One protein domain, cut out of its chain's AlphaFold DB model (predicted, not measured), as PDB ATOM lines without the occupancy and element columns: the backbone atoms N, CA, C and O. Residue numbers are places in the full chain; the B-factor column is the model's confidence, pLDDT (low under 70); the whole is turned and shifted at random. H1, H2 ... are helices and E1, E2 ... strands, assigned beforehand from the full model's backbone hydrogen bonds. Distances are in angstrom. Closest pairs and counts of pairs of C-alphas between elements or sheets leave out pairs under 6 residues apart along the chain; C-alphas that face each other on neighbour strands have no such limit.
ATOM      1  N   SER A  40     -12.824  26.275  -8.281       97.12
ATOM      2  CA  SER A  40     -13.080  27.265  -9.320       97.12
ATOM      3  C   SER A  40     -11.916  28.243  -9.397       97.12
ATOM      4  O   SER A  40     -11.296  28.554  -8.383       97.12
ATOM      5  N   LEU A  41     -11.612  28.725 -10.595       97.69
ATOM      6  CA  LEU A  41     -10.582  29.721 -10.866       97.69
ATOM      7  C   LEU A  41     -11.218  30.881 -11.617       97.69
ATOM      8  O   LEU A  41     -11.873  30.666 -12.635       97.69
ATOM      9  N   SER A  42     -10.985  32.103 -11.151       97.75
ATOM     10  CA  SER A  42     -11.425  33.302 -11.857       97.75
ATOM     11  C   SER A  42     -10.353  34.381 -11.859       97.75
ATOM     12  O   SER A  42      -9.546  34.467 -10.927       97.75
ATOM     13  N   ASN A  43     -10.326  35.178 -12.923       97.38
ATOM     14  CA  ASN A  43      -9.450  36.335 -13.025       97.38
ATOM     15  C   ASN A  43     -10.089  37.594 -12.410       97.38
ATOM     16  O   ASN A  43     -11.274  37.611 -12.076       97.38
ATOM     17  N   ALA A  44      -9.312  38.668 -12.256       96.31
ATOM     18  CA  ALA A  44      -9.711  39.843 -11.477       96.31
ATOM     19  C   ALA A  44     -10.995  40.526 -11.974       96.31
ATOM     20  O   ALA A  44     -11.774  41.050 -11.179       96.31
ATOM     21  N   ASN A  45     -11.206  40.537 -13.289       94.44
ATOM     22  CA  ASN A  45     -12.375  41.149 -13.923       94.44
ATOM     23  C   ASN A  45     -13.522  40.148 -14.177       94.44
ATOM     24  O   ASN A  45     -14.517  40.522 -14.797       94.44
ATOM     25  N   ALA A  46     -13.377  38.900 -13.719       93.25
ATOM     26  CA  ALA A  46     -14.330  37.804 -13.875       93.25
ATOM     27  C   ALA A  46     -14.725  37.463 -15.326       93.25
ATOM     28  O   ALA A  46     -15.739  36.799 -15.548       93.25
ATOM     29  N   THR A  47     -13.945  37.880 -16.332       94.56
ATOM     30  CA  THR A  47     -14.204  37.496 -17.730       94.56
ATOM     31  C   THR A  47     -13.799  36.054 -18.014       94.56
ATOM     32  O   THR A  47     -14.370  35.422 -18.901       94.56
ATOM     33  N   ILE A  48     -12.830  35.528 -17.262       95.88
ATOM     34  CA  ILE A  48     -12.382  34.141 -17.334       95.88
ATOM     35  C   ILE A  48     -12.802  33.447 -16.040       95.88
ATOM     36  O   ILE A  48     -12.413  33.847 -14.940       95.88
ATOM     37  N   GLY A  49     -13.595  32.388 -16.191       96.00
ATOM     38  CA  GLY A  49     -14.052  31.531 -15.106       96.00
ATOM     39  C   GLY A  49     -13.948  30.067 -15.515       96.00
ATOM     40  O   GLY A  49     -14.509  29.666 -16.531       96.00
ATOM     41  N   LEU A  50     -13.219  29.281 -14.729       96.62
ATOM     42  CA  LEU A  50     -13.097  27.835 -14.873       96.62
ATOM     43  C   LEU A  50     -13.630  27.165 -13.608       96.62
ATOM     44  O   LEU A  50     -13.382  27.642 -12.502       96.62
ATOM     45  N   THR A  51     -14.336  26.054 -13.769       95.56
ATOM     46  CA  THR A  51     -14.925  25.265 -12.677       95.56
ATOM     47  C   THR A  51     -14.399  23.834 -12.718       95.56
ATOM     48  O   THR A  51     -13.780  23.432 -13.703       95.56
ATOM     49  N   GLU A  52     -14.666  23.053 -11.668       93.62
ATOM     50  CA  GLU A  52     -14.299  21.628 -11.591       93.62
ATOM     51  C   GLU A  52     -12.790  21.359 -11.744       93.62
ATOM     52  O   GLU A  52     -12.353  20.355 -12.309       93.62
ATOM     53  N   LEU A  53     -11.962  22.267 -11.226       95.94
ATOM     54  CA  LEU A  53     -10.511  22.133 -11.246       95.94
ATOM     55  C   LEU A  53     -10.023  21.199 -10.136       95.94
ATOM     56  O   LEU A  53     -10.559  21.159  -9.024       95.94
ATOM     57  N   SER A  54      -8.944  20.486 -10.449       94.81
ATOM     58  CA  SER A  54      -8.207  19.647  -9.508       94.81
ATOM     59  C   SER A  54      -6.949  20.369  -9.022       94.81
ATOM     60  O   SER A  54      -6.236  20.976  -9.827       94.81
ATOM     61  N   LEU A  55      -6.681  20.313  -7.717       94.38
ATOM     62  CA  LEU A  55      -5.464  20.824  -7.086       94.38
ATOM     63  C   LEU A  55      -4.604  19.670  -6.539       94.38
ATOM     64  O   LEU A  55      -5.148  18.670  -6.062       94.38
ATOM     65  N   PRO A  56      -3.263  19.808  -6.544       94.62
ATOM     66  CA  PRO A  56      -2.490  21.004  -6.899       94.62
ATOM     67  C   PRO A  56      -2.420  21.266  -8.413       94.62
ATOM     68  O   PRO A  56      -2.137  20.371  -9.203       94.62
ATOM     69  N   SER A  57      -2.653  22.518  -8.811       93.69
ATOM     70  CA  SER A  57      -2.552  23.004 -10.190       93.69
ATOM     71  C   SER A  57      -2.158  24.481 -10.196       93.69
ATOM     72  O   SER A  57      -2.426  25.206  -9.239       93.69
ATOM     73  N   GLY A  58      -1.499  24.916 -11.271       95.50
ATOM     74  CA  GLY A  58      -1.178  26.319 -11.518       95.50
ATOM     75  C   GLY A  58      -2.106  26.937 -12.563       95.50
ATOM     76  O   GLY A  58      -2.683  26.233 -13.390       95.50
ATOM     77  N   VAL A  59      -2.188  28.269 -12.577       97.12
ATOM     78  CA  VAL A  59      -3.063  29.030 -13.490       97.12
ATOM     79  C   VAL A  59      -2.800  28.682 -14.959       97.12
ATOM     80  O   VAL A  59      -3.733  28.376 -15.695       97.12
ATOM     81  N   TYR A  60      -1.531  28.649 -15.383       96.75
ATOM     82  CA  TYR A  60      -1.154  28.295 -16.758       96.75
ATOM     83  C   TYR A  60      -1.637  26.897 -17.156       96.75
ATOM     84  O   TYR A  60      -2.179  26.713 -18.241       96.75
ATOM     85  N   THR A  61      -1.476  25.913 -16.267       95.94
ATOM     86  CA  THR A  61      -1.922  24.536 -16.505       95.94
ATOM     87  C   THR A  61      -3.444  24.445 -16.536       95.94
ATOM     88  O   THR A  61      -3.991  23.754 -17.388       95.94
ATOM     89  N   ALA A  62      -4.141  25.167 -15.656       96.81
ATOM     90  CA  ALA A  62      -5.601  25.217 -15.648       96.81
ATOM     91  C   ALA A  62      -6.161  25.796 -16.960       96.81
ATOM     92  O   ALA A  62      -7.041  25.191 -17.568       96.81
ATOM     93  N   LEU A  63      -5.604  26.913 -17.439       96.62
ATOM     94  CA  LEU A  63      -5.999  27.537 -18.708       96.62
ATOM     95  C   LEU A  63      -5.660  26.663 -19.921       96.62
ATOM     96  O   LEU A  63      -6.464  26.561 -20.849       96.62
ATOM     97  N   GLN A  64      -4.506  25.991 -19.893       96.44
ATOM     98  CA  GLN A  64      -4.106  25.051 -20.936       96.44
ATOM     99  C   GLN A  64      -5.042  23.838 -20.995       96.44
ATOM    100  O   GLN A  64      -5.499  23.470 -22.074       96.44
ATOM    101  N   ASN A  65      -5.361  23.235 -19.847       95.44
ATOM    102  CA  ASN A  65      -6.270  22.088 -19.768       95.44
ATOM    103  C   ASN A  65      -7.698  22.458 -20.191       95.44
ATOM    104  O   ASN A  65      -8.398  21.630 -20.765       95.44
ATOM    105  N   ALA A  66      -8.109  23.707 -19.953       94.94
ATOM    106  CA  ALA A  66      -9.372  24.253 -20.440       94.94
ATOM    107  C   ALA A  66      -9.352  24.624 -21.937       94.94
ATOM    108  O   ALA A  66     -10.369  25.065 -22.467       94.94
ATOM    109  N   GLY A  67      -8.213  24.484 -22.626       95.62
ATOM    110  CA  GLY A  67      -8.068  24.808 -24.047       95.62
ATOM    111  C   GLY A  67      -8.059  26.306 -24.368       95.62
ATOM    112  O   GLY A  67      -8.115  26.674 -25.539       95.62
ATOM    113  N   LEU A  68      -7.975  27.178 -23.356       95.19
ATOM    114  CA  LEU A  68      -7.928  28.634 -23.542       95.19
ATOM    115  C   LEU A  68      -6.550  29.111 -24.008       95.19
ATOM    116  O   LEU A  68      -6.430  30.154 -24.649       95.19
ATOM    117  N   THR A  69      -5.501  28.356 -23.682       95.69
ATOM    118  CA  THR A  69      -4.120  28.682 -24.037       95.69
ATOM    119  C   THR A  69      -3.367  27.442 -24.506       95.69
ATOM    120  O   THR A  69      -3.696  26.313 -24.148       95.69
ATOM    121  N   GLY A  70      -2.304  27.649 -25.284       95.12
ATOM    122  CA  GLY A  70      -1.333  26.595 -25.576       95.12
ATOM    123  C   GLY A  70      -0.406  26.304 -24.390       95.12
ATOM    124  O   GLY A  70      -0.515  26.907 -23.322       95.12
ATOM    125  N   SER A  71       0.553  25.399 -24.600       95.31
ATOM    126  CA  SER A  71       1.627  25.154 -23.628       95.31
ATOM    127  C   SER A  71       2.473  26.410 -23.425       95.31
ATOM    128  O   SER A  71       2.958  26.990 -24.399       95.31
ATOM    129  N   VAL A  72       2.708  26.788 -22.166       95.56
ATOM    130  CA  VAL A  72       3.576  27.925 -21.812       95.56
ATOM    131  C   VAL A  72       5.020  27.733 -22.285       95.56
ATOM    132  O   VAL A  72       5.704  28.702 -22.585       95.56
ATOM    133  N   LEU A  73       5.466  26.481 -22.423       95.62
ATOM    134  CA  LEU A  73       6.828  26.138 -22.846       95.62
ATOM    135  C   LEU A  73       7.007  26.124 -24.371       95.62
ATOM    136  O   LEU A  73       8.079  25.779 -24.864       95.62
ATOM    137  N   HIS A  74       5.958  26.425 -25.136       96.69
ATOM    138  CA  HIS A  74       6.015  26.360 -26.589       96.69
ATOM    139  C   HIS A  74       6.387  27.711 -27.207       96.69
ATOM    140  O   HIS A  74       5.629  28.671 -27.101       96.69
ATOM    141  N   SER A  75       7.496  27.751 -27.953       96.06
ATOM    142  CA  SER A  75       7.900  28.913 -28.759       96.06
ATOM    143  C   SER A  75       7.947  30.211 -27.926       96.06
ATOM    144  O   SER A  75       8.508  30.203 -26.836       96.06
ATOM    145  N   TYR A  76       7.362  31.304 -28.421       96.44
ATOM    146  CA  TYR A  76       7.318  32.630 -27.788       96.44
ATOM    147  C   TYR A  76       6.191  32.790 -26.748       96.44
ATOM    148  O   TYR A  76       5.737  33.906 -26.481       96.44
ATOM    149  N   ASN A  77       5.661  31.693 -26.195       97.00
ATOM    150  CA  ASN A  77       4.551  31.754 -25.239       97.00
ATOM    151  C   ASN A  77       4.943  32.306 -23.867       97.00
ATOM    152  O   ASN A  77       4.063  32.749 -23.134       97.00
ATOM    153  N   ASP A  78       6.230  32.380 -23.552       94.38
ATOM    154  CA  ASP A  78       6.747  33.143 -22.416       94.38
ATOM    155  C   ASP A  78       6.405  34.643 -22.522       94.38
ATOM    156  O   ASP A  78       6.077  35.286 -21.521       94.38
ATOM    157  N   VAL A  79       6.405  35.193 -23.742       96.75
ATOM    158  CA  VAL A  79       5.993  36.575 -24.028       96.75
ATOM    159  C   VAL A  79       4.497  36.659 -24.332       96.75
ATOM    160  O   VAL A  79       3.802  37.501 -23.759       96.75
ATOM    161  N   ASN A  80       3.976  35.782 -25.197       97.12
ATOM    162  CA  ASN A  80       2.583  35.853 -25.657       97.12
ATOM    163  C   ASN A  80       1.573  35.582 -24.536       97.12
ATOM    164  O   ASN A  80       0.486  36.153 -24.550       97.12
ATOM    165  N   LEU A  81       1.915  34.736 -23.556       97.31
ATOM    166  CA  LEU A  81       1.050  34.425 -22.412       97.31
ATOM    167  C   LEU A  81       1.362  35.279 -21.179       97.31
ATOM    168  O   LEU A  81       0.807  35.038 -20.108       97.31
ATOM    169  N   ARG A  82       2.205  36.311 -21.307       96.81
ATOM    170  CA  ARG A  82       2.600  37.165 -20.177       96.81
ATOM    171  C   ARG A  82       1.422  37.889 -19.528       96.81
ATOM    172  O   ARG A  82       1.487  38.205 -18.344       96.81
ATOM    173  N   TRP A  83       0.335  38.104 -20.272       95.94
ATOM    174  CA  TRP A  83      -0.911  38.655 -19.736       95.94
ATOM    175  C   TRP A  83      -1.465  37.830 -18.563       95.94
ATOM    176  O   TRP A  83      -2.035  38.411 -17.649       95.94
ATOM    177  N   ILE A  84      -1.223  36.514 -18.530       96.50
ATOM    178  CA  ILE A  84      -1.651  35.635 -17.433       96.50
ATOM    179  C   ILE A  84      -0.932  36.014 -16.134       96.50
ATOM    180  O   ILE A  84      -1.570  36.087 -15.093       96.50
ATOM    181  N   ALA A  85       0.373  36.299 -16.181       96.12
ATOM    182  CA  ALA A  85       1.136  36.739 -15.006       96.12
ATOM    183  C   ALA A  85       0.838  38.184 -14.575       96.12
ATOM    184  O   ALA A  85       1.175  38.558 -13.455       96.12
ATOM    185  N   LEU A  86       0.277  39.003 -15.468       96.94
ATOM    186  CA  LEU A  86      -0.063  40.399 -15.183       96.94
ATOM    187  C   LEU A  86      -1.457  40.556 -14.560       96.94
ATOM    188  O   LEU A  86      -1.754  41.625 -14.033       96.94
ATOM    189  N   ASP A  87      -2.298  39.523 -14.635       97.12
ATOM    190  CA  ASP A  87      -3.638  39.508 -14.048       97.12
ATOM    191  C   ASP A  87      -3.636  38.814 -12.675       97.12
ATOM    192  O   ASP A  87      -2.791  37.959 -12.386       97.12
ATOM    193  N   ASN A  88      -4.603  39.162 -11.825       97.75
ATOM    194  CA  ASN A  88      -4.803  38.491 -10.546       97.75
ATOM    195  C   ASN A  88      -5.750  37.309 -10.727       97.75
ATOM    196  O   ASN A  88      -6.818  37.433 -11.325       97.75
ATOM    197  N   TRP A  89      -5.385  36.178 -10.134       97.75
ATOM    198  CA  TRP A  89      -6.135  34.935 -10.234       97.75
ATOM    199  C   TRP A  89      -6.530  34.442  -8.855       97.75
ATOM    200  O   TRP A  89      -5.701  34.380  -7.947       97.75
ATOM    201  N   THR A  90      -7.795  34.066  -8.708       97.31
ATOM    202  CA  THR A  90      -8.347  33.585  -7.444       97.31
ATOM    203  C   THR A  90      -8.849  32.162  -7.619       97.31
ATOM    204  O   THR A  90      -9.753  31.919  -8.417       97.31
ATOM    205  N   TYR A  91      -8.270  31.234  -6.854       96.88
ATOM    206  CA  TYR A  91      -8.833  29.903  -6.650       96.88
ATOM    207  C   TYR A  91      -9.831  29.946  -5.497       96.88
ATOM    208  O   TYR A  91      -9.535  30.476  -4.427       96.88
ATOM    209  N   PHE A  92     -11.006  29.371  -5.712       95.56
ATOM    210  CA  PHE A  92     -12.098  29.357  -4.755       95.56
ATOM    211  C   PHE A  92     -12.699  27.954  -4.652       95.56
ATOM    212  O   PHE A  92     -12.921  27.293  -5.665       95.56
ATOM    213  N   LEU A  93     -12.972  27.512  -3.425       96.19
ATOM    214  CA  LEU A  93     -13.631  26.245  -3.132       96.19
ATOM    215  C   LEU A  93     -14.561  26.434  -1.938       96.19
ATOM    216  O   LEU A  93     -14.133  26.891  -0.880       96.19
TER     217      LEU A  93
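What this domain is: This is residues 40 to 93 of the 97 residues of an uncharacterized protein of Phlebotomus papatasi (UniProt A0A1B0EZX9). A small three-stranded sheet makes one end of an elongated body, with H1 over one of its faces; from H1 a long loop runs to the far end, where the short helices H2 and H3 lead back to the last strand. The printed part has 54 residues, in the order E1, E2, H1, H2, H3, E3. The sheet order is E2, E1, E3, all antiparallel, and the class is mixed, helices and strands. The whole is compact, with a radius of gyration of the C-alphas of 10.9 A and spans of 33 by 21 by 16 A.

How they stand to each other: E1, residues 40 to 43, and E2, residues 49 to 53, form an antiparallel hairpin at 155 degrees, with N 41 and O 50 within hydrogen-bond range at 2.8 A. On the other side of E1 is E3, residues 89 to 92, antiparallel at 156 degrees, with N 42 and O 90 at 3.0 A. H1, residues 59 to 65, is on the sheet at a height of 9.7 A, only just over E2 and E1 with 3 C-alphas on each. The closest C-alphas of H1 and E2 are those of Ala 62 and Leu 53, 7.3 A apart. H2, residues 77 to 80, is apart from H1 and not on the sheet. H3, residues 82 to 86, is close to H1 but not clearly touching, Tyr 60 and Ile 84 having the closest C-alphas at 7.4 A. H2 and H3 meet only through their link. In H1 and H3 every O i to N i+4 pair is within hydrogen-bond range; H2 is too short for one.

Where its parts are: E1 begins at C-alpha 40, (-13.080, 27.265, -9.320), and is 10.4 A long. E2 measures 10.8 A, H1 9.9 A, H2 4.6 A and H3 6.5 A. E3, 9.8 A, ends at C-alpha 92, (-12.098, 29.357, -4.755).

The domain as a whole: The C-alphas of Ser 75 and Leu 93 are the farthest apart, at 33.6 A. The printed part has no cut, and the link from H1 to H2, 11 residues, is long. No printed residue is under 70 in pLDDT.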